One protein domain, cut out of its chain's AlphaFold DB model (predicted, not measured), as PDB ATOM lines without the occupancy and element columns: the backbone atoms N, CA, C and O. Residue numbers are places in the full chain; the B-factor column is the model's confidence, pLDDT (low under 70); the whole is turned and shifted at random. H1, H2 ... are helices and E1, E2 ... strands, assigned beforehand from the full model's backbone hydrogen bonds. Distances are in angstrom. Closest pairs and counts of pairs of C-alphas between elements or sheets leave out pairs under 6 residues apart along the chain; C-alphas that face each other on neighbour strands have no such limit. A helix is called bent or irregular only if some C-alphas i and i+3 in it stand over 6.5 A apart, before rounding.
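This is residues 153 to 329 of the 561 residues of an uncharacterized protein of Desulfobacteraceae bacterium (UniProt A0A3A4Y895). A twisted sheet of five strands curls round the first part of a long helix, H1, while another long helix, H4, and the short H3 pack on its opposite face. The E3 and E4 hairpin reaches one end of this rod-like domain and the last residues of H4 reach the other; little H2 lies off the sheet beyond H1. The printed part has 177 residues, with four named helices and five named strands that follow along the chain as E1, H1, H2, E2, E3, E4, E5, H3, H4; the class is mixed, helices and strands, with helices holding 81 and strands 41 of the 122 residues in named elements. The sheet is branched, with antiparallel neighbours. The whole is only just compact, close to loose, with a radius of gyration of the C-alphas of 18.5 A and spans of 69 by 33 by 26 A.

E1, residues 156 to 166, begins at C-alpha 156 (181.158, 167.080, 145.572), measures 30.6 A and bends by 50 degrees at residue 163. H1, residues 172 to 203, measures 44.0 A; it is irregular, with C-alphas 197 and 200 7.3 A apart, and has a kink of 46 degrees near residue 197. H2 is residues 208 to 212 and E2 residues 218 to 221. E3, residues 227 to 234, measures 20.9 A and bends by 50 degrees at residue 231. E4, residues 237 to 249, measures 35.8 A. E5 is residues 269 to 273 and H3 residues 276 to 285. H4, residues 296 to 329, measures 49.7 A and ends at C-alpha 329 (191.505, 185.318, 124.717).

E4 has E1 on one side, with N 160 and O 244 2.9 A apart, and on the other side E2, with N 220 and O 247 at 2.9 A, and E3, with N 229 and O 241 at 2.9 A; these pairs are within hydrogen-bond range. E5 is on the other side of E1 from E4, with N 161 and O 271 within hydrogen-bond range at 2.9 A. H1 is on the sheet; its closest C-alphas with E1 are Ala 179 and Val 162, 6.2 A apart. H3 and H4 are on the opposite face, at heights over the sheet of 9.3 A and 7.3 A. H4 runs along E1 at 7 degrees on the local plane; their closest C-alphas, Asn 309 and Gly 156, are 4.8 A apart. H2 is not on the sheet. Every O i to N i+4 pair is within hydrogen-bond range in H3 and H4, but 24 of 28 in H1 and 0 of 1 in H2, where O i to N i+3 gives 0 of 2.

The two C-alphas farthest apart, those of Ser 235 and Tyr 329, are 69.4 A apart. The printed part has no cut. The link from E4 to E5, residues 250 to 268, is long. Mean pLDDT of the printed part is 83.7, with residues 207 to 217 and 253 to 267 under 70.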
ATOM      1  N   THR A 153     178.840 176.997 144.362       88.81
ATOM      2  CA  THR A 153     178.587 175.728 143.674       88.81
ATOM      3  C   THR A 153     179.134 174.560 144.476       88.81
ATOM      4  O   THR A 153     180.300 174.558 144.863       88.81
ATOM      5  N   LYS A 154     178.293 173.546 144.678       90.12
ATOM      6  CA  LYS A 154     178.675 172.256 145.257       90.12
ATOM      7  C   LYS A 154     179.724 171.579 144.371       90.12
ATOM      8  O   LYS A 154     179.484 171.406 143.179       90.12
ATOM      9  N   GLN A 155     180.857 171.188 144.952       87.00
ATOM     10  CA  GLN A 155     181.979 170.565 144.223       87.00
ATOM     11  C   GLN A 155     182.132 169.070 144.527       87.00
ATOM     12  O   GLN A 155     183.091 168.437 144.099       87.00
ATOM     13  N   GLY A 156     181.193 168.502 145.281       90.50
ATOM     14  CA  GLY A 156     181.158 167.080 145.572       90.50
ATOM     15  C   GLY A 156     180.329 166.757 146.803       90.50
ATOM     16  O   GLY A 156     179.642 167.605 147.380       90.50
ATOM     17  N   GLU A 157     180.421 165.503 147.196       92.44
ATOM     18  CA  GLU A 157     179.801 164.887 148.348       92.44
ATOM     19  C   GLU A 157     180.809 163.967 149.039       92.44
ATOM     20  O   GLU A 157     181.726 163.424 148.419       92.44
ATOM     21  N   ILE A 158     180.634 163.768 150.338       92.25
ATOM     22  CA  ILE A 158     181.437 162.830 151.113       92.25
ATOM     23  C   ILE A 158     180.556 162.040 152.060       92.25
ATOM     24  O   ILE A 158     179.615 162.575 152.649       92.25
ATOM     25  N   ILE A 159     180.877 160.762 152.221       93.81
ATOM     26  CA  ILE A 159     180.229 159.890 153.189       93.81
ATOM     27  C   ILE A 159     181.155 159.741 154.389       93.81
ATOM     28  O   ILE A 159     182.322 159.376 154.242       93.81
ATOM     29  N   VAL A 160     180.619 159.981 155.583       93.56
ATOM     30  CA  VAL A 160     181.321 159.724 156.841       93.56
ATOM     31  C   VAL A 160     180.558 158.671 157.630       93.56
ATOM     32  O   VAL A 160     179.365 158.827 157.909       93.56
ATOM     33  N   ALA A 161     181.261 157.601 157.991       94.31
ATOM     34  CA  ALA A 161     180.788 156.601 158.930       94.31
ATOM     35  C   ALA A 161     181.263 156.957 160.339       94.31
ATOM     36  O   ALA A 161     182.426 157.300 160.540       94.31
ATOM     37  N   VAL A 162     180.365 156.866 161.316       93.62
ATOM     38  CA  VAL A 162     180.641 157.121 162.729       93.62
ATOM     39  C   VAL A 162     180.063 155.985 163.558       93.62
ATOM     40  O   VAL A 162     178.890 155.649 163.414       93.62
ATOM     41  N   ILE A 163     180.871 155.414 164.446       92.44
ATOM     42  CA  ILE A 163     180.431 154.429 165.433       92.44
ATOM     43  C   ILE A 163     180.342 155.120 166.789       92.44
ATOM     44  O   ILE A 163     181.319 155.705 167.258       92.44
ATOM     45  N   TYR A 164     179.168 155.037 167.410       89.62
ATOM     46  CA  TYR A 164     178.931 155.536 168.762       89.62
ATOM     47  C   TYR A 164     177.975 154.620 169.528       89.62
ATOM     48  O   TYR A 164     177.130 153.941 168.940       89.62
ATOM     49  N   THR A 165     178.078 154.642 170.854       88.31
ATOM     50  CA  THR A 165     177.168 153.927 171.757       88.31
ATOM     51  C   THR A 165     176.139 154.898 172.315       88.31
ATOM     52  O   THR A 165     176.494 155.968 172.798       88.31
ATOM     53  N   ARG A 166     174.855 154.539 172.235       87.50
ATOM     54  CA  ARG A 166     173.763 155.285 172.862       87.50
ATOM     55  C   ARG A 166     173.409 154.650 174.200       87.50
ATOM     56  O   ARG A 166     172.813 153.569 174.215       87.50
ATOM     57  N   GLY A 167     173.744 155.330 175.293       85.50
ATOM     58  CA  GLY A 167     173.339 154.948 176.641       85.50
ATOM     59  C   GLY A 167     171.907 155.373 176.979       85.50
ATOM     60  O   GLY A 167     171.246 156.092 176.226       85.50
ATOM     61  N   PHE A 168     171.426 154.950 178.150       79.00
ATOM     62  CA  PHE A 168     170.060 155.223 178.623       79.00
ATOM     63  C   PHE A 168     169.747 156.725 178.769       79.00
ATOM     64  O   PHE A 168     168.631 157.155 178.488       79.00
ATOM     65  N   MET A 169     170.738 157.529 179.166       83.06
ATOM     66  CA  MET A 169     170.586 158.975 179.384       83.06
ATOM     67  C   MET A 169     170.882 159.818 178.132       83.06
ATOM     68  O   MET A 169     170.764 161.045 178.171       83.06
ATOM     69  N   ASP A 170     171.272 159.194 177.016       84.00
ATOM     70  CA  ASP A 170     171.668 159.920 175.812       84.00
ATOM     71  C   ASP A 170     170.483 160.219 174.889       84.00
ATOM     72  O   ASP A 170     169.736 159.340 174.433       84.00
ATOM     73  N   THR A 171     170.353 161.495 174.528       82.75
ATOM     74  CA  THR A 171     169.400 161.934 173.510       82.75
ATOM     75  C   THR A 171     169.987 161.743 172.114       82.75
ATOM     76  O   THR A 171     171.170 161.987 171.871       82.75
ATOM     77  N   ALA A 172     169.136 161.352 171.160       79.38
ATOM     78  CA  ALA A 172     169.546 161.184 169.766       79.38
ATOM     79  C   ALA A 172     170.170 162.474 169.199       79.38
ATOM     80  O   ALA A 172     171.200 162.419 168.540       79.38
ATOM     81  N   HIS A 173     169.605 163.640 169.529       80.19
ATOM     82  CA  HIS A 173     170.130 164.936 169.094       80.19
ATOM     83  C   HIS A 173     171.551 165.214 169.615       80.19
ATOM     84  O   HIS A 173     172.399 165.707 168.874       80.19
ATOM     85  N   LYS A 174     171.843 164.887 170.884       82.88
ATOM     86  CA  LYS A 174     173.180 165.087 171.464       82.88
ATOM     87  C   LYS A 174     174.216 164.201 170.772       82.88
ATOM     88  O   LYS A 174     175.292 164.688 170.443       82.88
ATOM     89  N   LEU A 175     173.881 162.935 170.512       83.00
ATOM     90  CA  LEU A 175     174.769 161.991 169.824       83.00
ATOM     91  C   LEU A 175     175.007 162.369 168.361       83.00
ATOM     92  O   LEU A 175     176.137 162.275 167.891       83.00
ATOM     93  N   GLU A 176     173.989 162.877 167.665       81.56
ATOM     94  CA  GLU A 176     174.140 163.423 166.311       81.56
ATOM     95  C   GLU A 176     175.108 164.612 166.283       81.56
ATOM     96  O   GLU A 176     176.019 164.636 165.458       81.56
ATOM     97  N   GLY A 177     174.991 165.539 167.239       81.88
ATOM     98  CA  GLY A 177     175.928 166.657 167.367       81.88
ATOM     99  C   GLY A 177     177.356 166.227 167.724       81.88
ATOM    100  O   GLY A 177     178.319 166.885 167.334       81.88
ATOM    101  N   VAL A 178     177.541 165.121 168.453       83.81
ATOM    102  CA  VAL A 178     178.887 164.589 168.734       83.81
ATOM    103  C   VAL A 178     179.460 163.867 167.507       83.81
ATOM    104  O   VAL A 178     180.629 164.058 167.181       83.81
ATOM    105  N   ALA A 179     178.638 163.107 166.779       85.75
ATOM    106  CA  ALA A 179     179.037 162.451 165.536       85.75
ATOM    107  C   ALA A 179     179.409 163.462 164.434       85.75
ATOM    108  O   ALA A 179     180.378 163.247 163.706       85.75
ATOM    109  N   ASP A 180     178.685 164.580 164.335       85.06
ATOM    110  CA  ASP A 180     179.016 165.683 163.424       85.06
ATOM    111  C   ASP A 180     180.351 166.345 163.808       85.06
ATOM    112  O   ASP A 180     181.198 166.558 162.940       85.06
ATOM    113  N   ARG A 181     180.605 166.567 165.109       83.62
ATOM    114  CA  ARG A 181     181.904 167.073 165.597       83.62
ATOM    115  C   ARG A 181     183.066 166.131 165.281       83.62
ATOM    116  O   ARG A 181     184.116 166.599 164.861       83.62
ATOM    117  N   ALA A 182     182.873 164.817 165.415       84.88
ATOM    118  CA  ALA A 182     183.889 163.825 165.053       84.88
ATOM    119  C   ALA A 182     184.129 163.741 163.531       84.88
ATOM    120  O   ALA A 182     185.222 163.392 163.093       84.88
ATOM    121  N   SER A 183     183.121 164.084 162.722       86.12
ATOM    122  CA  SER A 183     183.206 164.088 161.255       86.12
ATOM    123  C   SER A 183     183.946 165.317 160.704       86.12
ATOM    124  O   SER A 183     184.582 165.231 159.654       86.12
ATOM    125  N   ALA A 184     183.865 166.464 161.387       81.88
ATOM    126  CA  ALA A 184     184.364 167.747 160.884       81.88
ATOM    127  C   ALA A 184     185.872 167.771 160.529       81.88
ATOM    128  O   ALA A 184     186.182 168.197 159.414       81.88
ATOM    129  N   PRO A 185     186.808 167.268 161.369       81.19
ATOM    130  CA  PRO A 185     188.237 167.243 161.030       81.19
ATOM    131  C   PRO A 185     188.545 166.433 159.769       81.19
ATOM    132  O   PRO A 185     189.374 166.835 158.955       81.19
ATOM    133  N   LEU A 186     187.852 165.303 159.590       84.81
ATOM    134  CA  LEU A 186     188.052 164.416 158.444       84.81
ATOM    135  C   LEU A 186     187.644 165.114 157.144       84.81
ATOM    136  O   LEU A 186     188.389 165.103 156.164       84.81
ATOM    137  N   MET A 187     186.481 165.772 157.150       85.19
ATOM    138  CA  MET A 187     185.996 166.528 155.994       85.19
ATOM    139  C   MET A 187     186.917 167.706 155.662       85.19
ATOM    140  O   MET A 187     187.215 167.927 154.489       85.19
ATOM    141  N   ALA A 188     187.403 168.431 156.676       79.56
ATOM    142  CA  ALA A 188     188.342 169.534 156.489       79.56
ATOM    143  C   ALA A 188     189.655 169.065 155.839       79.56
ATOM    144  O   ALA A 188     190.097 169.659 154.857       79.56
ATOM    145  N   GLN A 189     190.234 167.954 156.309       82.56
ATOM    146  CA  GLN A 189     191.451 167.379 155.725       82.56
ATOM    147  C   GLN A 189     191.246 166.943 154.265       82.56
ATOM    148  O   GLN A 189     192.086 167.218 153.399       82.56
ATOM    149  N   HIS A 190     190.119 166.284 153.974       84.81
ATOM    150  CA  HIS A 190     189.769 165.873 152.616       84.81
ATOM    151  C   HIS A 190     189.625 167.081 151.678       84.81
ATOM    152  O   HIS A 190     190.214 167.101 150.597       84.81
ATOM    153  N   MET A 191     188.899 168.121 152.106       84.00
ATOM    154  CA  MET A 191     188.762 169.363 151.340       84.00
ATOM    155  C   MET A 191     190.104 170.067 151.143       84.00
ATOM    156  O   MET A 191     190.383 170.487 150.028       84.00
ATOM    157  N   GLY A 192     190.961 170.141 152.164       79.62
ATOM    158  CA  GLY A 192     192.296 170.736 152.044       79.62
ATOM    159  C   GLY A 192     193.151 170.047 150.975       79.62
ATOM    160  O   GLY A 192     193.766 170.708 150.139       79.62
ATOM    161  N   THR A 193     193.117 168.713 150.933       82.50
ATOM    162  CA  THR A 193     193.838 167.915 149.923       82.50
ATOM    163  C   THR A 193     193.280 168.163 148.519       82.50
ATOM    164  O   THR A 193     194.024 168.324 147.551       82.50
ATOM    165  N   TYR A 194     191.953 168.250 148.409       82.31
ATOM    166  CA  TYR A 194     191.274 168.573 147.162       82.31
ATOM    167  C   TYR A 194     191.589 169.997 146.675       82.31
ATOM    168  O   TYR A 194     191.924 170.183 145.510       82.31
ATOM    169  N   ILE A 195     191.568 171.004 147.553       81.75
ATOM    170  CA  ILE A 195     191.936 172.388 147.217       81.75
ATOM    171  C   ILE A 195     193.362 172.427 146.661       81.75
ATOM    172  O   ILE A 195     193.594 173.029 145.610       81.75
ATOM    173  N   GLN A 196     194.311 171.745 147.310       81.12
ATOM    174  CA  GLN A 196     195.706 171.686 146.862       81.12
ATOM    175  C   GLN A 196     195.852 171.089 145.454       81.12
ATOM    176  O   GLN A 196     196.651 171.595 144.663       81.12
ATOM    177  N   SER A 197     195.064 170.067 145.102       81.81
ATOM    178  CA  SER A 197     195.164 169.411 143.791       81.81
ATOM    179  C   SER A 197     194.725 170.317 142.632       81.81
ATOM    180  O   SER A 197     195.338 170.292 141.562       81.81
ATOM    181  N   VAL A 198     193.727 171.183 142.847       81.25
ATOM    182  CA  VAL A 198     193.198 172.100 141.814       81.25
ATOM    183  C   VAL A 198     193.758 173.524 141.899       81.25
ATOM    184  O   VAL A 198     193.574 174.321 140.976       81.25
ATOM    185  N   THR A 199     194.516 173.836 142.954       81.81
ATOM    186  CA  THR A 199     195.123 175.155 143.219       81.81
ATOM    187  C   THR A 199     195.893 175.700 142.022       81.81
ATOM    188  O   THR A 199     195.733 176.862 141.656       81.81
ATOM    189  N   LYS A 200     196.704 174.865 141.362       79.31
ATOM    190  CA  LYS A 200     197.508 175.300 140.211       79.31
ATOM    191  C   LYS A 200     196.639 175.772 139.042       79.31
ATOM    192  O   LYS A 200     196.991 176.736 138.375       79.31
ATOM    193  N   VAL A 201     195.520 175.094 138.788       79.00
ATOM    194  CA  VAL A 201     194.606 175.449 137.693       79.00
ATOM    195  C   VAL A 201     193.865 176.735 138.031       79.00
ATOM    196  O   VAL A 201     193.787 177.623 137.189       79.00
ATOM    197  N   ILE A 202     193.390 176.863 139.271       82.69
ATOM    198  CA  ILE A 202     192.681 178.058 139.735       82.69
ATOM    199  C   ILE A 202     193.615 179.278 139.747       82.69
ATOM    200  O   ILE A 202     193.205 180.333 139.282       82.69
ATOM    201  N   ASN A 203     194.879 179.140 140.165       81.06
ATOM    202  CA  ASN A 203     195.881 180.221 140.147       81.06
ATOM    203  C   ASN A 203     196.260 180.709 138.742       81.06
ATOM    204  O   ASN A 203     196.802 181.799 138.598       81.06
ATOM    205  N   ASN A 204     196.008 179.916 137.698       78.06
ATOM    206  CA  ASN A 204     196.203 180.380 136.322       78.06
ATOM    207  C   ASN A 204     195.065 181.300 135.851       78.06
ATOM    208  O   ASN A 204     195.137 181.833 134.751       78.06
ATOM    209  N   VAL A 205     193.990 181.424 136.637       78.12
ATOM    210  CA  VAL A 205     192.778 182.168 136.275       78.12
ATOM    211  C   VAL A 205     192.492 183.273 137.295       78.12
ATOM    212  O   VAL A 205     192.201 184.408 136.922       78.12
ATOM    213  N   LEU A 206     192.605 182.952 138.584       80.00
ATOM    214  CA  LEU A 206     192.491 183.861 139.724       80.00
ATOM    215  C   LEU A 206     193.871 184.251 140.263       80.00
ATOM    216  O   LEU A 206     194.871 183.586 140.006       80.00
ATOM    217  N   THR A 207     193.917 185.309 141.070       67.12
ATOM    218  CA  THR A 207     195.131 185.705 141.788       67.12
ATOM    219  C   THR A 207     195.447 184.728 142.926       67.12
ATOM    220  O   THR A 207     194.550 184.136 143.532       67.12
ATOM    221  N   SER A 208     196.734 184.595 143.267       63.22
ATOM    222  CA  SER A 208     197.226 183.713 144.341       63.22
ATOM    223  C   SER A 208     196.587 183.969 145.709       63.22
ATOM    224  O   SER A 208     196.540 183.076 146.557       63.22
ATOM    225  N   ASP A 209     196.103 185.189 145.926       59.25
ATOM    226  CA  ASP A 209     195.570 185.648 147.206       59.25
ATOM    227  C   ASP A 209     194.211 185.024 147.519       59.25
ATOM    228  O   ASP A 209     193.899 184.777 148.682       59.25
ATOM    229  N   TYR A 210     193.425 184.691 146.488       65.38
ATOM    230  CA  TYR A 210     192.128 184.047 146.676       65.38
ATOM    231  C   TYR A 210     192.264 182.664 147.320       65.38
ATOM    232  O   TYR A 210     191.516 182.330 148.232       65.38
ATOM    233  N   ILE A 211     193.236 181.863 146.878       61.56
ATOM    234  CA  ILE A 211     193.386 180.482 147.355       61.56
ATOM    235  C   ILE A 211     193.944 180.440 148.780       61.56
ATOM    236  O   ILE A 211     193.491 179.633 149.588       61.56
ATOM    237  N   ARG A 212     194.859 181.356 149.125       59.41
ATOM    238  CA  ARG A 212     195.371 181.504 150.499       59.41
ATOM    239  C   ARG A 212     194.293 181.911 151.505       59.41
ATOM    240  O   ARG A 212     194.461 181.685 152.692       59.41
ATOM    241  N   ALA A 213     193.196 182.515 151.053       55.53
ATOM    242  CA  ALA A 213     192.122 182.962 151.934       55.53
ATOM    243  C   ALA A 213     191.107 181.859 152.296       55.53
ATOM    244  O   ALA A 213     190.289 182.073 153.186       55.53
ATOM    245  N   VAL A 214     191.118 180.705 151.613       59.78
ATOM    246  CA  VAL A 214     190.078 179.663 151.746       59.78
ATOM    247  C   VAL A 214     190.636 178.347 152.307       59.78
ATOM    248  O   VAL A 214     190.155 177.271 151.982       59.78
ATOM    249  N   GLU A 215     191.660 178.419 153.162       57.09
ATOM    250  CA  GLU A 215     192.374 177.258 153.733       57.09
ATOM    251  C   GLU A 215     191.461 176.183 154.369       57.09
ATOM    252  O   GLU A 215     191.846 175.016 154.434       57.09
ATOM    253  N   GLU A 216     190.234 176.539 154.765       63.50
ATOM    254  CA  GLU A 216     189.213 175.637 155.302       63.50
ATOM    255  C   GLU A 216     187.901 175.784 154.502       63.50
ATOM    256  O   GLU A 216     187.220 176.806 154.576       63.50
ATOM    257  N   GLY A 217     187.541 174.773 153.704       68.62
ATOM    258  CA  GLY A 217     186.255 174.724 152.996       68.62
ATOM    259  C   GLY A 217     185.067 174.436 153.923       68.62
ATOM    260  O   GLY A 217     185.236 174.051 155.079       68.62
ATOM    261  N   THR A 218     183.838 174.558 153.411       77.25
ATOM    262  CA  THR A 218     182.610 174.292 154.184       77.25
ATOM    263  C   THR A 218     181.953 172.977 153.755       77.25
ATOM    264  O   THR A 218     181.733 172.747 152.569       77.25
ATOM    265  N   ALA A 219     181.569 172.130 154.713       77.12
ATOM    266  CA  ALA A 219     180.733 170.952 154.468       77.12
ATOM    267  C   ALA A 219     179.324 171.171 155.036       77.12
ATOM    268  O   ALA A 219     179.168 171.615 156.174       77.12
ATOM    269  N   LYS A 220     178.289 170.863 154.251       83.31
ATOM    270  CA  LYS A 220     176.881 171.036 154.635       83.31
ATOM    271  C   LYS A 220     176.170 169.697 154.622       83.31
ATOM    272  O   LYS A 220     176.427 168.851 153.775       83.31
ATOM    273  N   TRP A 221     175.265 169.478 155.568       78.69
ATOM    274  CA  TRP A 221     174.416 168.294 155.518       78.69
ATOM    275  C   TRP A 221     173.450 168.402 154.330       78.69
ATOM    276  O   TRP A 221     172.740 169.398 154.200       78.69
ATOM    277  N   ASN A 222     173.394 167.356 153.504       79.25
ATOM    278  CA  ASN A 222     172.555 167.275 152.303       79.25
ATOM    279  C   ASN A 222     171.040 167.135 152.591       79.25
ATOM    280  O   ASN A 222     170.259 166.936 151.664       79.25
ATOM    281  N   ARG A 223     170.619 167.220 153.864       81.12
ATOM    282  CA  ARG A 223     169.239 167.013 154.357       81.12
ATOM    283  C   ARG A 223     168.686 165.596 154.163       81.12
ATOM    284  O   ARG A 223     167.506 165.370 154.414       81.12
ATOM    285  N   GLU A 224     169.521 164.643 153.768       83.81
ATOM    286  CA  GLU A 224     169.163 163.229 153.715       83.81
ATOM    287  C   GLU A 224     169.218 162.611 155.112       83.81
ATOM    288  O   GLU A 224     170.145 162.871 155.884       83.81
ATOM    289  N   GLU A 225     168.236 161.779 155.449       83.75
ATOM    290  CA  GLU A 225     168.216 161.103 156.742       83.75
ATOM    291  C   GLU A 225     169.458 160.200 156.909       83.75
ATOM    292  O   GLU A 225     169.702 159.341 156.057       83.75
ATOM    293  N   PRO A 226     170.251 160.360 157.991       87.62
ATOM    294  CA  PRO A 226     171.419 159.520 158.225       87.62
ATOM    295  C   PRO A 226     171.030 158.046 158.333       87.62
ATOM    296  O   PRO A 226     170.123 157.691 159.089       87.62
ATOM    297  N   LEU A 227     171.765 157.168 157.650       89.12
ATOM    298  CA  LEU A 227     171.608 155.730 157.842       89.12
ATOM    299  C   LEU A 227     172.082 155.372 159.244       89.12
ATOM    300  O   LEU A 227     173.185 155.747 159.643       89.12
ATOM    301  N   ARG A 228     171.261 154.633 159.987       89.62
ATOM    302  CA  ARG A 228     171.622 154.115 161.305       89.62
ATOM    303  C   ARG A 228     171.384 152.620 161.340       89.62
ATOM    304  O   ARG A 228     170.263 152.165 161.134       89.62
ATOM    305  N   LEU A 229     172.435 151.875 161.644       90.25
ATOM    306  CA  LEU A 229     172.403 150.426 161.735       90.25
ATOM    307  C   LEU A 229     172.893 150.000 163.119       90.25
ATOM    308  O   LEU A 229     173.954 150.430 163.569       90.25
ATOM    309  N   ALA A 230     172.091 149.210 163.832       89.88
ATOM    310  CA  ALA A 230     172.453 148.726 165.161       89.88
ATOM    311  C   ALA A 230     173.502 147.613 165.037       89.88
ATOM    312  O   ALA A 230     173.257 146.601 164.385       89.88
ATOM    313  N   LEU A 231     174.663 147.806 165.664       89.50
ATOM    314  CA  LEU A 231     175.773 146.857 165.618       89.50
ATOM    315  C   LEU A 231     175.692 145.837 166.756       89.50
ATOM    316  O   LEU A 231     175.766 144.635 166.501       89.50
ATOM    317  N   VAL A 232     175.546 146.313 168.001       90.44
ATOM    318  CA  VAL A 232     175.503 145.504 169.234       90.44
ATOM    319  C   VAL A 232     174.573 146.161 170.256       90.44
ATOM    320  O   VAL A 232     174.544 147.383 170.378       90.44
ATOM    321  N   GLN A 233     173.840 145.341 171.011       88.38
ATOM    322  CA  GLN A 233     173.049 145.755 172.172       88.38
ATOM    323  C   GLN A 233     173.633 145.104 173.429       88.38
ATOM    324  O   GLN A 233     173.847 143.893 173.452       88.38
ATOM    325  N   ASN A 234     173.918 145.896 174.461       84.88
ATOM    326  CA  ASN A 234     174.436 145.411 175.740       84.88
ATOM    327  C   ASN A 234     173.816 146.177 176.926       84.88
ATOM    328  O   ASN A 234     173.001 147.080 176.746       84.88
ATOM    329  N   SER A 235     174.210 145.825 178.153       82.19
ATOM    330  CA  SER A 235     173.739 146.472 179.390       82.19
ATOM    331  C   SER A 235     174.114 147.956 179.508       82.19
ATOM    332  O   SER A 235     173.535 148.663 180.329       82.19
ATOM    333  N   HIS A 236     175.070 148.431 178.708       78.25
ATOM    334  CA  HIS A 236     175.529 149.818 178.687       78.25
ATOM    335  C   HIS A 236     174.854 150.659 177.588       78.25
ATOM    336  O   HIS A 236     174.950 151.885 177.627       78.25
ATOM    337  N   GLY A 237     174.144 150.036 176.639       86.88
ATOM    338  CA  GLY A 237     173.420 150.722 175.571       86.88
ATOM    339  C   GLY A 237     173.416 149.976 174.235       86.88
ATOM    340  O   GLY A 237     173.773 148.801 174.141       86.88
ATOM    341  N   THR A 238     173.022 150.690 173.180       88.88
ATOM    342  CA  THR A 238     173.060 150.185 171.798       88.88
ATOM    343  C   THR A 238     174.133 150.919 171.008       88.88
ATOM    344  O   THR A 238     174.097 152.147 170.906       88.88
ATOM    345  N   THR A 239     175.065 150.179 170.416       90.44
ATOM    346  CA  THR A 239     176.065 150.726 169.497       90.44
ATOM    347  C   THR A 239     175.482 150.832 168.099       90.44
ATOM    348  O   THR A 239     174.962 149.853 167.563       90.44
ATOM    349  N   TYR A 240     175.597 152.009 167.491       91.06
ATOM    350  CA  TYR A 240     175.126 152.282 166.140       91.06
ATOM    351  C   TYR A 240     176.292 152.594 165.207       91.06
ATOM    352  O   TYR A 240     177.204 153.340 165.560       91.06
ATOM    353  N   LEU A 241     176.209 152.069 163.986       92.62
ATOM    354  CA  LEU A 241     176.881 152.612 162.818       92.62
ATOM    355  C   LEU A 241     175.979 153.693 162.227       92.62
ATOM    356  O   LEU A 241     174.877 153.401 161.761       92.62
ATOM    357  N   ARG A 242     176.446 154.935 162.243       92.88
ATOM    358  CA  ARG A 242     175.821 156.050 161.541       92.88
ATOM    359  C   ARG A 242     176.588 156.328 160.268       92.88
ATOM    360  O   ARG A 242     177.795 156.525 160.326       92.88
ATOM    361  N   ILE A 243     175.889 156.432 159.151       93.31
ATOM    362  CA  ILE A 243     176.478 156.839 157.882       93.31
ATOM    363  C   ILE A 243     175.718 158.056 157.381       93.31
ATOM    364  O   ILE A 243     174.499 158.015 157.216       93.31
ATOM    365  N   LYS A 244     176.438 159.160 157.193       93.06
ATOM    366  CA  LYS A 244     175.859 160.433 156.767       93.06
ATOM    367  C   LYS A 244     176.624 160.984 155.579       93.06
ATOM    368  O   LYS A 244     177.856 160.965 155.565       93.06
ATOM    369  N   ARG A 245     175.868 161.492 154.611       92.69
ATOM    370  CA  ARG A 245     176.375 162.162 153.423       92.69
ATOM    371  C   ARG A 245     176.364 163.677 153.625       92.69
ATOM    372  O   ARG A 245     175.405 164.247 154.148       92.69
ATOM    373  N   TYR A 246     177.450 164.324 153.228       91.00
ATOM    374  CA  TYR A 246     177.621 165.772 153.291       91.00
ATOM    375  C   TYR A 246     177.946 166.309 151.907       91.00
ATOM    376  O   TYR A 246     178.661 165.668 151.146       91.00
ATOM    377  N   GLU A 247     177.453 167.499 151.602       91.25
ATOM    378  CA  GLU A 247     177.822 168.276 150.427       91.25
ATOM    379  C   GLU A 247     179.082 169.082 150.726       91.25
ATOM    380  O   GLU A 247     179.192 169.718 151.778       91.25
ATOM    381  N   LEU A 248     180.022 169.075 149.789       89.31
ATOM    382  CA  LEU A 248     181.284 169.783 149.914       89.31
ATOM    383  C   LEU A 248     181.248 171.100 149.137       89.31
ATOM    384  O   LEU A 248     180.956 171.135 147.937       89.31
ATOM    385  N   TYR A 249     181.643 172.170 149.824       88.75
ATOM    386  CA  TYR A 249     181.882 173.506 149.285       88.75
ATOM    387  C   TYR A 249     183.316 173.937 149.631       88.75
ATOM    388  O   TYR A 249     183.524 174.769 150.518       88.75
ATOM    389  N   PRO A 250     184.331 173.378 148.945       84.31
ATOM    390  CA  PRO A 250     185.737 173.553 149.307       84.31
ATOM    391  C   PRO A 250     186.206 175.007 149.244       84.31
ATOM    392  O   PRO A 250     187.142 175.369 149.936       84.31
ATOM    393  N   PHE A 251     185.545 175.845 148.440       84.31
ATOM    394  CA  PHE A 251     185.906 177.253 148.252       84.31
ATOM    395  C   PHE A 251     184.941 178.231 148.933       84.31
ATOM    396  O   PHE A 251     184.988 179.434 148.671       84.31
ATOM    397  N   GLN A 252     184.048 177.733 149.791       82.44
ATOM    398  CA  GLN A 252     183.212 178.573 150.638       82.44
ATOM    399  C   GLN A 252     183.916 178.788 151.980       82.44
ATOM    400  O   GLN A 252     184.114 177.831 152.728       82.44
ATOM    401  N   ALA A 253     184.246 180.045 152.288       69.25
ATOM    402  CA  ALA A 253     184.775 180.416 153.597       69.25
ATOM    403  C   ALA A 253     183.748 180.108 154.710       69.25
ATOM    404  O   ALA A 253     182.548 180.336 154.496       69.25
ATOM    405  N   PRO A 254     184.189 179.626 155.884       64.69
ATOM    406  CA  PRO A 254     183.299 179.310 156.991       64.69
ATOM    407  C   PRO A 254     182.676 180.593 157.561       64.69
ATOM    408  O   PRO A 254     183.373 181.563 157.858       64.69
ATOM    409  N   GLU A 255     181.351 180.599 157.737       60.50
ATOM    410  CA  GLU A 255     180.579 181.775 158.185       60.50
ATOM    411  C   GLU A 255     180.941 182.241 159.611       60.50
ATOM    412  O   GLU A 255     180.668 183.380 159.980       60.50
ATOM    413  N   THR A 256     181.586 181.383 160.406       56.06
ATOM    414  CA  THR A 256     181.893 181.610 161.828       56.06
ATOM    415  C   THR A 256     183.389 181.781 162.131       56.06
ATOM    416  O   THR A 256     183.774 181.753 163.298       56.06
ATOM    417  N   GLY A 257     184.239 181.968 161.112       53.94
ATOM    418  CA  GLY A 257     185.702 181.938 161.266       53.94
ATOM    419  C   GLY A 257     186.247 180.513 161.424       53.94
ATOM    420  O   GLY A 257     185.469 179.559 161.474       53.94
ATOM    421  N   SER A 258     187.575 180.357 161.462       52.44
ATOM    422  CA  SER A 258     188.233 179.048 161.587       52.44
ATOM    423  C   SER A 258     187.887 178.399 162.928       52.44
ATOM    424  O   SER A 258     188.412 178.742 163.991       52.44
ATOM    425  N   VAL A 259     186.937 177.468 162.899       51.38
ATOM    426  CA  VAL A 259     186.569 176.695 164.080       51.38
ATOM    427  C   VAL A 259     187.612 175.601 164.214       51.38
ATOM    428  O   VAL A 259     187.553 174.599 163.506       51.38
ATOM    429  N   LYS A 260     188.566 175.779 165.138       52.44
ATOM    430  CA  LYS A 260     189.410 174.666 165.583       52.44
ATOM    431  C   LYS A 260     188.474 173.551 166.047       52.44
ATOM    432  O   LYS A 260     187.725 173.778 166.999       52.44
ATOM    433  N   PRO A 261     188.465 172.383 165.391       54.56
ATOM    434  CA  PRO A 261     187.612 171.311 165.848       54.56
ATOM    435  C   PRO A 261     188.111 170.865 167.224       54.56
ATOM    436  O   PRO A 261     189.285 170.524 167.381       54.56
ATOM    437  N   ASP A 262     187.226 170.885 168.220       53.16
ATOM    438  CA  ASP A 262     187.488 170.227 169.498       53.16
ATOM    439  C   ASP A 262     187.881 168.769 169.227       53.16
ATOM    440  O   ASP A 262     187.286 168.106 168.371       53.16
ATOM    441  N   SER A 263     188.881 168.257 169.950       52.62
ATOM    442  CA  SER A 263     189.295 166.860 169.824       52.62
ATOM    443  C   SER A 263     188.081 165.949 170.010       52.62
ATOM    444  O   SER A 263     187.400 166.034 171.038       52.62
ATOM    445  N   ALA A 264     187.807 165.091 169.021       55.97
ATOM    446  CA  ALA A 264     186.734 164.109 169.106       55.97
ATOM    447  C   ALA A 264     186.855 163.314 170.416       55.97
ATOM    448  O   ALA A 264     187.960 162.959 170.833       55.97
ATOM    449  N   ALA A 265     185.724 163.056 171.079       60.44
ATOM    450  CA  ALA A 265     185.719 162.246 172.290       60.44
ATOM    451  C   ALA A 265     186.370 160.878 171.989       60.44
ATOM    452  O   ALA A 265     186.015 160.271 170.976       60.44
ATOM    453  N   PRO A 266     187.281 160.373 172.843       58.75
ATOM    454  CA  PRO A 266     188.088 159.177 172.564       58.75
ATOM    455  C   PRO A 266     187.264 157.896 172.335       58.75
ATOM    456  O   PRO A 266     187.784 156.902 171.836       58.75
ATOM    457  N   GLU A 267     185.975 157.917 172.678       68.81
ATOM    458  CA  GLU A 267     185.041 156.798 172.535       68.81
ATOM    459  C   GLU A 267     184.350 156.725 171.160       68.81
ATOM    460  O   GLU A 267     183.725 155.713 170.849       68.81
ATOM    461  N   ILE A 268     184.455 157.762 170.320       82.19
ATOM    462  CA  ILE A 268     183.780 157.820 169.015       82.19
ATOM    463  C   ILE A 268     184.790 157.622 167.896       82.19
ATOM    464  O   ILE A 268     185.775 158.349 167.778       82.19
ATOM    465  N   ARG A 269     184.507 156.650 167.029       87.81
ATOM    466  CA  ARG A 269     185.323 156.360 165.848       87.81
ATOM    467  C   ARG A 269     184.625 156.900 164.616       87.81
ATOM    468  O   ARG A 269     183.433 156.656 164.446       87.81
ATOM    469  N   ALA A 270     185.356 157.603 163.760       91.19
ATOM    470  CA  ALA A 270     184.840 158.143 162.509       91.19
ATOM    471  C   ALA A 270     185.820 157.876 161.361       91.19
ATOM    472  O   ALA A 270     187.033 157.907 161.567       91.19
ATOM    473  N   ALA A 271     185.296 157.630 160.163       92.62
ATOM    474  CA  ALA A 271     186.083 157.463 158.947       92.62
ATOM    475  C   ALA A 271     185.320 157.972 157.720       92.62
ATOM    476  O   ALA A 271     184.094 157.873 157.648       92.62
ATOM    477  N   ILE A 272     186.058 158.499 156.742       92.69
ATOM    478  CA  ILE A 272     185.527 158.773 155.404       92.69
ATOM    479  C   ILE A 272     185.432 157.451 154.651       92.69
ATOM    480  O   ILE A 272     186.389 156.681 154.635       92.69
ATOM    481  N   ILE A 273     184.290 157.212 154.015       94.69
ATOM    482  CA  ILE A 273     184.023 155.987 153.266       94.69
ATOM    483  C   ILE A 273     183.890 156.333 151.786       94.69
ATOM    484  O   ILE A 273     182.954 157.028 151.395       94.69
ATOM    485  N   THR A 274     184.816 155.842 150.961       91.75
ATOM    486  CA  THR A 274     184.770 156.021 149.496       91.75
ATOM    487  C   THR A 274     184.416 154.733 148.758       91.75
ATOM    488  O   THR A 274     183.967 154.770 147.616       91.75
ATOM    489  N   SER A 275     184.572 153.588 149.421       95.00
ATOM    490  CA  SER A 275     184.284 152.264 148.879       95.00
ATOM    491  C   SER A 275     183.744 151.318 149.956       95.00
ATOM    492  O   SER A 275     183.929 151.545 151.153       95.00
ATOM    493  N   MET A 276     183.118 150.213 149.539       94.44
ATOM    494  CA  MET A 276     182.708 149.149 150.471       94.44
ATOM    495  C   MET A 276     183.897 148.558 151.237       94.44
ATOM    496  O   MET A 276     183.781 148.268 152.423       94.44
ATOM    497  N   LYS A 277     185.073 148.492 150.604       94.31
ATOM    498  CA  LYS A 277     186.316 148.052 151.245       94.31
ATOM    499  C   LYS A 277     186.732 148.967 152.403       94.31
ATOM    500  O   LYS A 277     187.208 148.476 153.428       94.31
ATOM    501  N   ASP A 278     186.544 150.280 152.265       93.69
ATOM    502  CA  ASP A 278     186.842 151.232 153.345       93.69
ATOM    503  C   ASP A 278     185.902 151.008 154.530       93.69
ATOM    504  O   ASP A 278     186.336 151.020 155.681       93.69
ATOM    505  N   LEU A 279     184.621 150.744 154.249       93.75
ATOM    506  CA  LEU A 279     183.620 150.454 155.271       93.75
ATOM    507  C   LEU A 279     183.915 149.146 156.011       93.75
ATOM    508  O   LEU A 279     183.866 149.112 157.238       93.75
ATOM    509  N   GLU A 280     184.259 148.084 155.285       93.75
ATOM    510  CA  GLU A 280     184.672 146.796 155.858       93.75
ATOM    511  C   GLU A 280     185.934 146.938 156.718       93.75
ATOM    512  O   GLU A 280     186.017 146.393 157.824       93.75
ATOM    513  N   SER A 281     186.904 147.728 156.252       93.94
ATOM    514  CA  SER A 281     188.130 148.031 156.998       93.94
ATOM    515  C   SER A 281     187.819 148.810 158.280       93.94
ATOM    516  O   SER A 281     188.333 148.489 159.348       93.94
ATOM    517  N   PHE A 282     186.925 149.796 158.208       94.56
ATOM    518  CA  PHE A 282     186.503 150.588 159.360       94.56
ATOM    519  C   PHE A 282     185.739 149.758 160.408       94.56
ATOM    520  O   PHE A 282     185.980 149.890 161.615       94.56
ATOM    521  N   LEU A 283     184.849 148.866 159.957       93.00
ATOM    522  CA  LEU A 283     184.121 147.939 160.824       93.00
ATOM    523  C   LEU A 283     185.063 146.930 161.488       93.00
ATOM    524  O   LEU A 283     185.003 146.768 162.707       93.00
ATOM    525  N   SER A 284     185.979 146.324 160.730       92.06
ATOM    526  CA  SER A 284     186.930 145.336 161.258       92.06
ATOM    527  C   SER A 284     187.920 145.942 162.255       92.06
ATOM    528  O   SER A 284     188.123 145.370 163.324       92.06
ATOM    529  N   GLN A 285     188.440 147.149 161.995       91.94
ATOM    530  CA  GLN A 285     189.241 147.915 162.967       91.94
ATOM    531  C   GLN A 285     188.479 148.197 164.269       91.94
ATOM    532  O   GLN A 285     189.081 148.405 165.325       91.94
ATOM    533  N   SER A 286     187.147 148.203 164.198       88.56
ATOM    534  CA  SER A 286     186.234 148.402 165.323       88.56
ATOM    535  C   SER A 286     185.660 147.105 165.891       88.56
ATOM    536  O   SER A 286     184.770 147.168 166.732       88.56
ATOM    537  N   ASN A 287     186.223 145.952 165.511       90.62
ATOM    538  CA  ASN A 287     185.823 144.609 165.938       90.62
ATOM    539  C   ASN A 287     184.400 144.197 165.508       90.62
ATOM    540  O   ASN A 287     183.756 143.382 166.172       90.62
ATOM    541  N   TYR A 288     183.914 144.726 164.383       90.69
ATOM    542  CA  TYR A 288     182.648 144.339 163.757       90.69
ATOM    543  C   TYR A 288     182.893 143.648 162.409       90.69
ATOM    544  O   TYR A 288     183.784 144.030 161.654       90.69
ATOM    545  N   LEU A 289     182.087 142.630 162.096       88.38
ATOM    546  CA  LEU A 289     182.153 141.892 160.828       88.38
ATOM    547  C   LEU A 289     181.042 142.375 159.895       88.38
ATOM    548  O   LEU A 289     179.868 142.260 160.243       88.38
ATOM    549  N   ALA A 290     181.406 142.896 158.719       86.12
ATOM    550  CA  ALA A 290     180.464 143.477 157.759       86.12
ATOM    551  C   ALA A 290     179.393 142.483 157.272       86.12
ATOM    552  O   ALA A 290     178.235 142.862 157.137       86.12
ATOM    553  N   GLU A 291     179.751 141.202 157.113       87.75
ATOM    554  CA  GLU A 291     178.860 140.113 156.667       87.75
ATOM    555  C   GLU A 291     177.630 139.900 157.565       87.75
ATOM    556  O   GLU A 291     176.652 139.281 157.153       87.75
ATOM    557  N   LYS A 292     177.660 140.403 158.807       89.25
ATOM    558  CA  LYS A 292     176.553 140.271 159.766       89.25
ATOM    559  C   LYS A 292     175.441 141.305 159.569       89.25
ATOM    560  O   LYS A 292     174.451 141.257 160.298       89.25
ATOM    561  N   TYR A 293     175.601 142.244 158.639       88.50
ATOM    562  CA  TYR A 293     174.732 143.409 158.507       88.50
ATOM    563  C   TYR A 293     174.263 143.601 157.058       88.50
ATOM    564  O   TYR A 293     175.021 143.376 156.119       88.50
ATOM    565  N   ASP A 294     173.021 144.060 156.869       88.12
ATOM    566  CA  ASP A 294     172.532 144.477 155.550       88.12
ATOM    567  C   ASP A 294     173.098 145.861 155.203       88.12
ATOM    568  O   ASP A 294     172.689 146.886 155.754       88.12
ATOM    569  N   LEU A 295     174.077 145.871 154.299       90.69
ATOM    570  CA  LEU A 295     174.764 147.074 153.835       90.69
ATOM    571  C   LEU A 295     174.339 147.490 152.417       90.69
ATOM    572  O   LEU A 295     174.951 148.397 151.854       90.69
ATOM    573  N   SER A 296     173.280 146.898 151.852       90.00
ATOM    574  CA  SER A 296     172.818 147.171 150.478       90.00
ATOM    575  C   SER A 296     172.504 148.655 150.236       90.00
ATOM    576  O   SER A 296     172.924 149.243 149.238       90.00
ATOM    577  N   ARG A 297     171.831 149.308 151.192       89.38
ATOM    578  CA  ARG A 297     171.532 150.750 151.133       89.38
ATOM    579  C   ARG A 297     172.795 151.611 151.213       89.38
ATOM    580  O   ARG A 297     172.876 152.647 150.558       89.38
ATOM    581  N   THR A 298     173.788 151.175 151.987       90.56
ATOM    582  CA  THR A 298     175.085 151.853 152.089       90.56
ATOM    583  C   THR A 298     175.880 151.727 150.796       90.56
ATOM    584  O   THR A 298     176.441 152.714 150.330       90.56
ATOM    585  N   GLU A 299     175.889 150.542 150.185       92.69
ATOM    586  CA  GLU A 299     176.518 150.303 148.886       92.69
ATOM    587  C   GLU A 299     175.896 151.192 147.798       92.69
ATOM    588  O   GLU A 299     176.623 151.826 147.030       92.69
ATOM    589  N   GLY A 300     174.561 151.304 147.779       92.50
ATOM    590  CA  GLY A 300     173.837 152.235 146.910       92.50
ATOM    591  C   GLY A 300     174.285 153.684 147.109       92.50
ATOM    592  O   GLY A 300     174.701 154.336 146.153       92.50
ATOM    593  N   MET A 301     174.313 154.158 148.357       92.44
ATOM    594  CA  MET A 301     174.745 155.521 148.689       92.44
ATOM    595  C   MET A 301     176.206 155.794 148.288       92.44
ATOM    596  O   MET A 301     176.504 156.876 147.781       92.44
ATOM    597  N   ILE A 302     177.117 154.830 148.471       93.75
ATOM    598  CA  ILE A 302     178.521 154.939 148.038       93.75
ATOM    599  C   ILE A 302     178.605 155.076 146.515       93.75
ATOM    600  O   ILE A 302     179.298 155.967 146.024       93.75
ATOM    601  N   ARG A 303     177.875 154.242 145.762       94.31
ATOM    602  CA  ARG A 303     177.844 154.311 144.291       94.31
ATOM    603  C   ARG A 303     177.279 155.637 143.787       94.31
ATOM    604  O   ARG A 303     177.872 156.245 142.900       94.31
ATOM    605  N   GLU A 304     176.173 156.098 144.364       93.00
ATOM    606  CA  GLU A 304     175.561 157.386 144.017       93.00
ATOM    607  C   GLU A 304     176.503 158.558 144.302       93.00
ATOM    608  O   GLU A 304     176.681 159.424 143.449       93.00
ATOM    609  N   THR A 305     177.157 158.557 145.465       92.94
ATOM    610  CA  THR A 305     178.123 159.597 145.853       92.94
ATOM    611  C   THR A 305     179.333 159.597 144.918       92.94
ATOM    612  O   THR A 305     179.780 160.658 144.486       92.94
ATOM    613  N   ALA A 306     179.850 158.421 144.547       92.31
ATOM    614  CA  ALA A 306     180.953 158.306 143.597       92.31
ATOM    615  C   ALA A 306     180.577 158.860 142.210       92.31
ATOM    616  O   ALA A 306     181.340 159.636 141.633       92.31
ATOM    617  N   ALA A 307     179.383 158.529 141.706       92.94
ATOM    618  CA  ALA A 307     178.878 159.058 140.441       92.94
ATOM    619  C   ALA A 307     178.657 160.582 140.499       92.94
ATOM    620  O   ALA A 307     179.055 161.303 139.583       92.94
ATOM    621  N   ALA A 308     178.082 161.088 141.595       91.31
ATOM    622  CA  ALA A 308     177.887 162.520 141.815       91.31
ATOM    623  C   ALA A 308     179.223 163.279 141.864       91.31
ATOM    624  O   ALA A 308     179.347 164.341 141.254       91.31
ATOM    625  N   ASN A 309     180.240 162.717 142.523       91.88
ATOM    626  CA  ASN A 309     181.585 163.289 142.583       91.88
ATOM    627  C   ASN A 309     182.271 163.309 141.219       91.88
ATOM    628  O   ASN A 309     182.855 164.326 140.852       91.88
ATOM    629  N   GLN A 310     182.157 162.230 140.443       91.88
ATOM    630  CA  GLN A 310     182.708 162.179 139.091       91.88
ATOM    631  C   GLN A 310     182.070 163.243 138.185       91.88
ATOM    632  O   GLN A 310     182.773 163.931 137.442       91.88
ATOM    633  N   GLN A 311     180.748 163.424 138.274       91.88
ATOM    634  CA  GLN A 311     180.049 164.469 137.528       91.88
ATOM    635  C   GLN A 311     180.447 165.875 137.998       91.88
ATOM    636  O   GLN A 311     180.656 166.761 137.169       91.88
ATOM    637  N   ALA A 312     180.558 166.096 139.310       89.69
ATOM    638  CA  ALA A 312     180.970 167.380 139.871       89.69
ATOM    639  C   ALA A 312     182.390 167.758 139.421       89.69
ATOM    640  O   ALA A 312     182.616 168.892 139.001       89.69
ATOM    641  N   GLU A 313     183.319 166.799 139.421       88.81
ATOM    642  CA  GLU A 313     184.686 167.002 138.945       88.81
ATOM    643  C   GLU A 313     184.731 167.314 137.441       88.81
ATOM    644  O   GLU A 313     185.434 168.234 137.020       88.81
ATOM    645  N   ALA A 314     183.955 166.594 136.622       89.81
ATOM    646  CA  ALA A 314     183.857 166.869 135.189       89.81
ATOM    647  C   ALA A 314     183.320 168.287 134.919       89.81
ATOM    648  O   ALA A 314     183.954 169.056 134.191       89.81
ATOM    649  N   ASN A 315     182.220 168.664 135.579       90.50
ATOM    650  CA  ASN A 315     181.628 169.999 135.472       90.50
ATOM    651  C   ASN A 315     182.616 171.088 135.908       90.50
ATOM    652  O   ASN A 315     182.737 172.124 135.256       90.50
ATOM    653  N   GLN A 316     183.346 170.866 137.002       88.81
ATOM    654  CA  GLN A 316     184.338 171.818 137.483       88.81
ATOM    655  C   GLN A 316     185.479 172.002 136.487       88.81
ATOM    656  O   GLN A 316     185.862 173.137 136.203       88.81
ATOM    657  N   ARG A 317     186.022 170.906 135.945       88.81
ATOM    658  CA  ARG A 317     187.086 170.968 134.935       88.81
ATOM    659  C   ARG A 317     186.633 171.763 133.713       88.81
ATOM    660  O   ARG A 317     187.372 172.636 133.270       88.81
ATOM    661  N   GLU A 318     185.425 171.514 133.217       91.44
ATOM    662  CA  GLU A 318     184.860 172.242 132.077       91.44
ATOM    663  C   GLU A 318     184.713 173.743 132.368       91.44
ATOM    664  O   GLU A 318     185.158 174.576 131.577       91.44
ATOM    665  N   GLN A 319     184.163 174.109 133.532       91.25
ATOM    666  CA  GLN A 319     184.019 175.514 133.919       91.25
ATOM    667  C   GLN A 319     185.376 176.215 134.043       91.25
ATOM    668  O   GLN A 319     185.555 177.313 133.514       91.25
ATOM    669  N   LEU A 320     186.359 175.575 134.686       90.06
ATOM    670  CA  LEU A 320     187.708 176.128 134.819       90.06
ATOM    671  C   LEU A 320     188.389 176.320 133.458       90.06
ATOM    672  O   LEU A 320     189.026 177.352 133.243       90.06
ATOM    673  N   ILE A 321     188.232 175.365 132.535       90.50
ATOM    674  CA  ILE A 321     188.732 175.491 131.159       90.50
ATOM    675  C   ILE A 321     188.046 176.668 130.460       90.50
ATOM    676  O   ILE A 321     188.736 177.527 129.917       90.50
ATOM    677  N   SER A 322     186.719 176.782 130.555       93.06
ATOM    678  CA  SER A 322     185.966 177.859 129.906       93.06
ATOM    679  C   SER A 322     186.387 179.253 130.388       93.06
ATOM    680  O   SER A 322     186.627 180.148 129.575       93.06
ATOM    681  N   PHE A 323     186.534 179.457 131.703       93.06
ATOM    682  CA  PHE A 323     187.024 180.731 132.243       93.06
ATOM    683  C   PHE A 323     188.460 181.023 131.807       93.06
ATOM    684  O   PHE A 323     188.763 182.151 131.408       93.06
ATOM    685  N   ARG A 324     189.331 180.009 131.832       90.75
ATOM    686  CA  ARG A 324     190.720 180.139 131.385       90.75
ATOM    687  C   ARG A 324     190.802 180.559 129.923       90.75
ATOM    688  O   ARG A 324     191.562 181.470 129.610       90.75
ATOM    689  N   GLU A 325     190.039 179.925 129.040       92.81
ATOM    690  CA  GLU A 325     190.019 180.246 127.611       92.81
ATOM    691  C   GLU A 325     189.542 181.679 127.367       92.81
ATOM    692  O   GLU A 325     190.183 182.419 126.622       92.81
ATOM    693  N   ARG A 326     188.470 182.108 128.047       94.31
ATOM    694  CA  ARG A 326     187.950 183.482 127.937       94.31
ATOM    695  C   ARG A 326     188.967 184.524 128.393       94.31
ATOM    696  O   ARG A 326     189.153 185.524 127.706       94.31
ATOM    697  N   ILE A 327     189.631 184.291 129.525       92.88
ATOM    698  CA  ILE A 327     190.671 185.195 130.035       92.88
ATOM    699  C   ILE A 327     191.881 185.201 129.099       92.88
ATOM    700  O   ILE A 327     192.312 186.274 128.696       92.88
ATOM    701  N   THR A 328     192.351 184.032 128.655       93.50
ATOM    702  CA  THR A 328     193.478 183.925 127.709       93.50
ATOM    703  C   THR A 328     193.180 184.672 126.404       93.50
ATOM    704  O   THR A 328     194.034 185.377 125.872       93.50
ATOM    705  N   TYR A 329     191.950 184.574 125.894       96.12
ATOM    706  CA  TYR A 329     191.505 185.318 124.717       96.12
ATOM    707  C   TYR A 329     191.543 186.841 124.931       96.12
ATOM    708  O   TYR A 329     191.991 187.584 124.054       96.12
TER     709      TYR A 329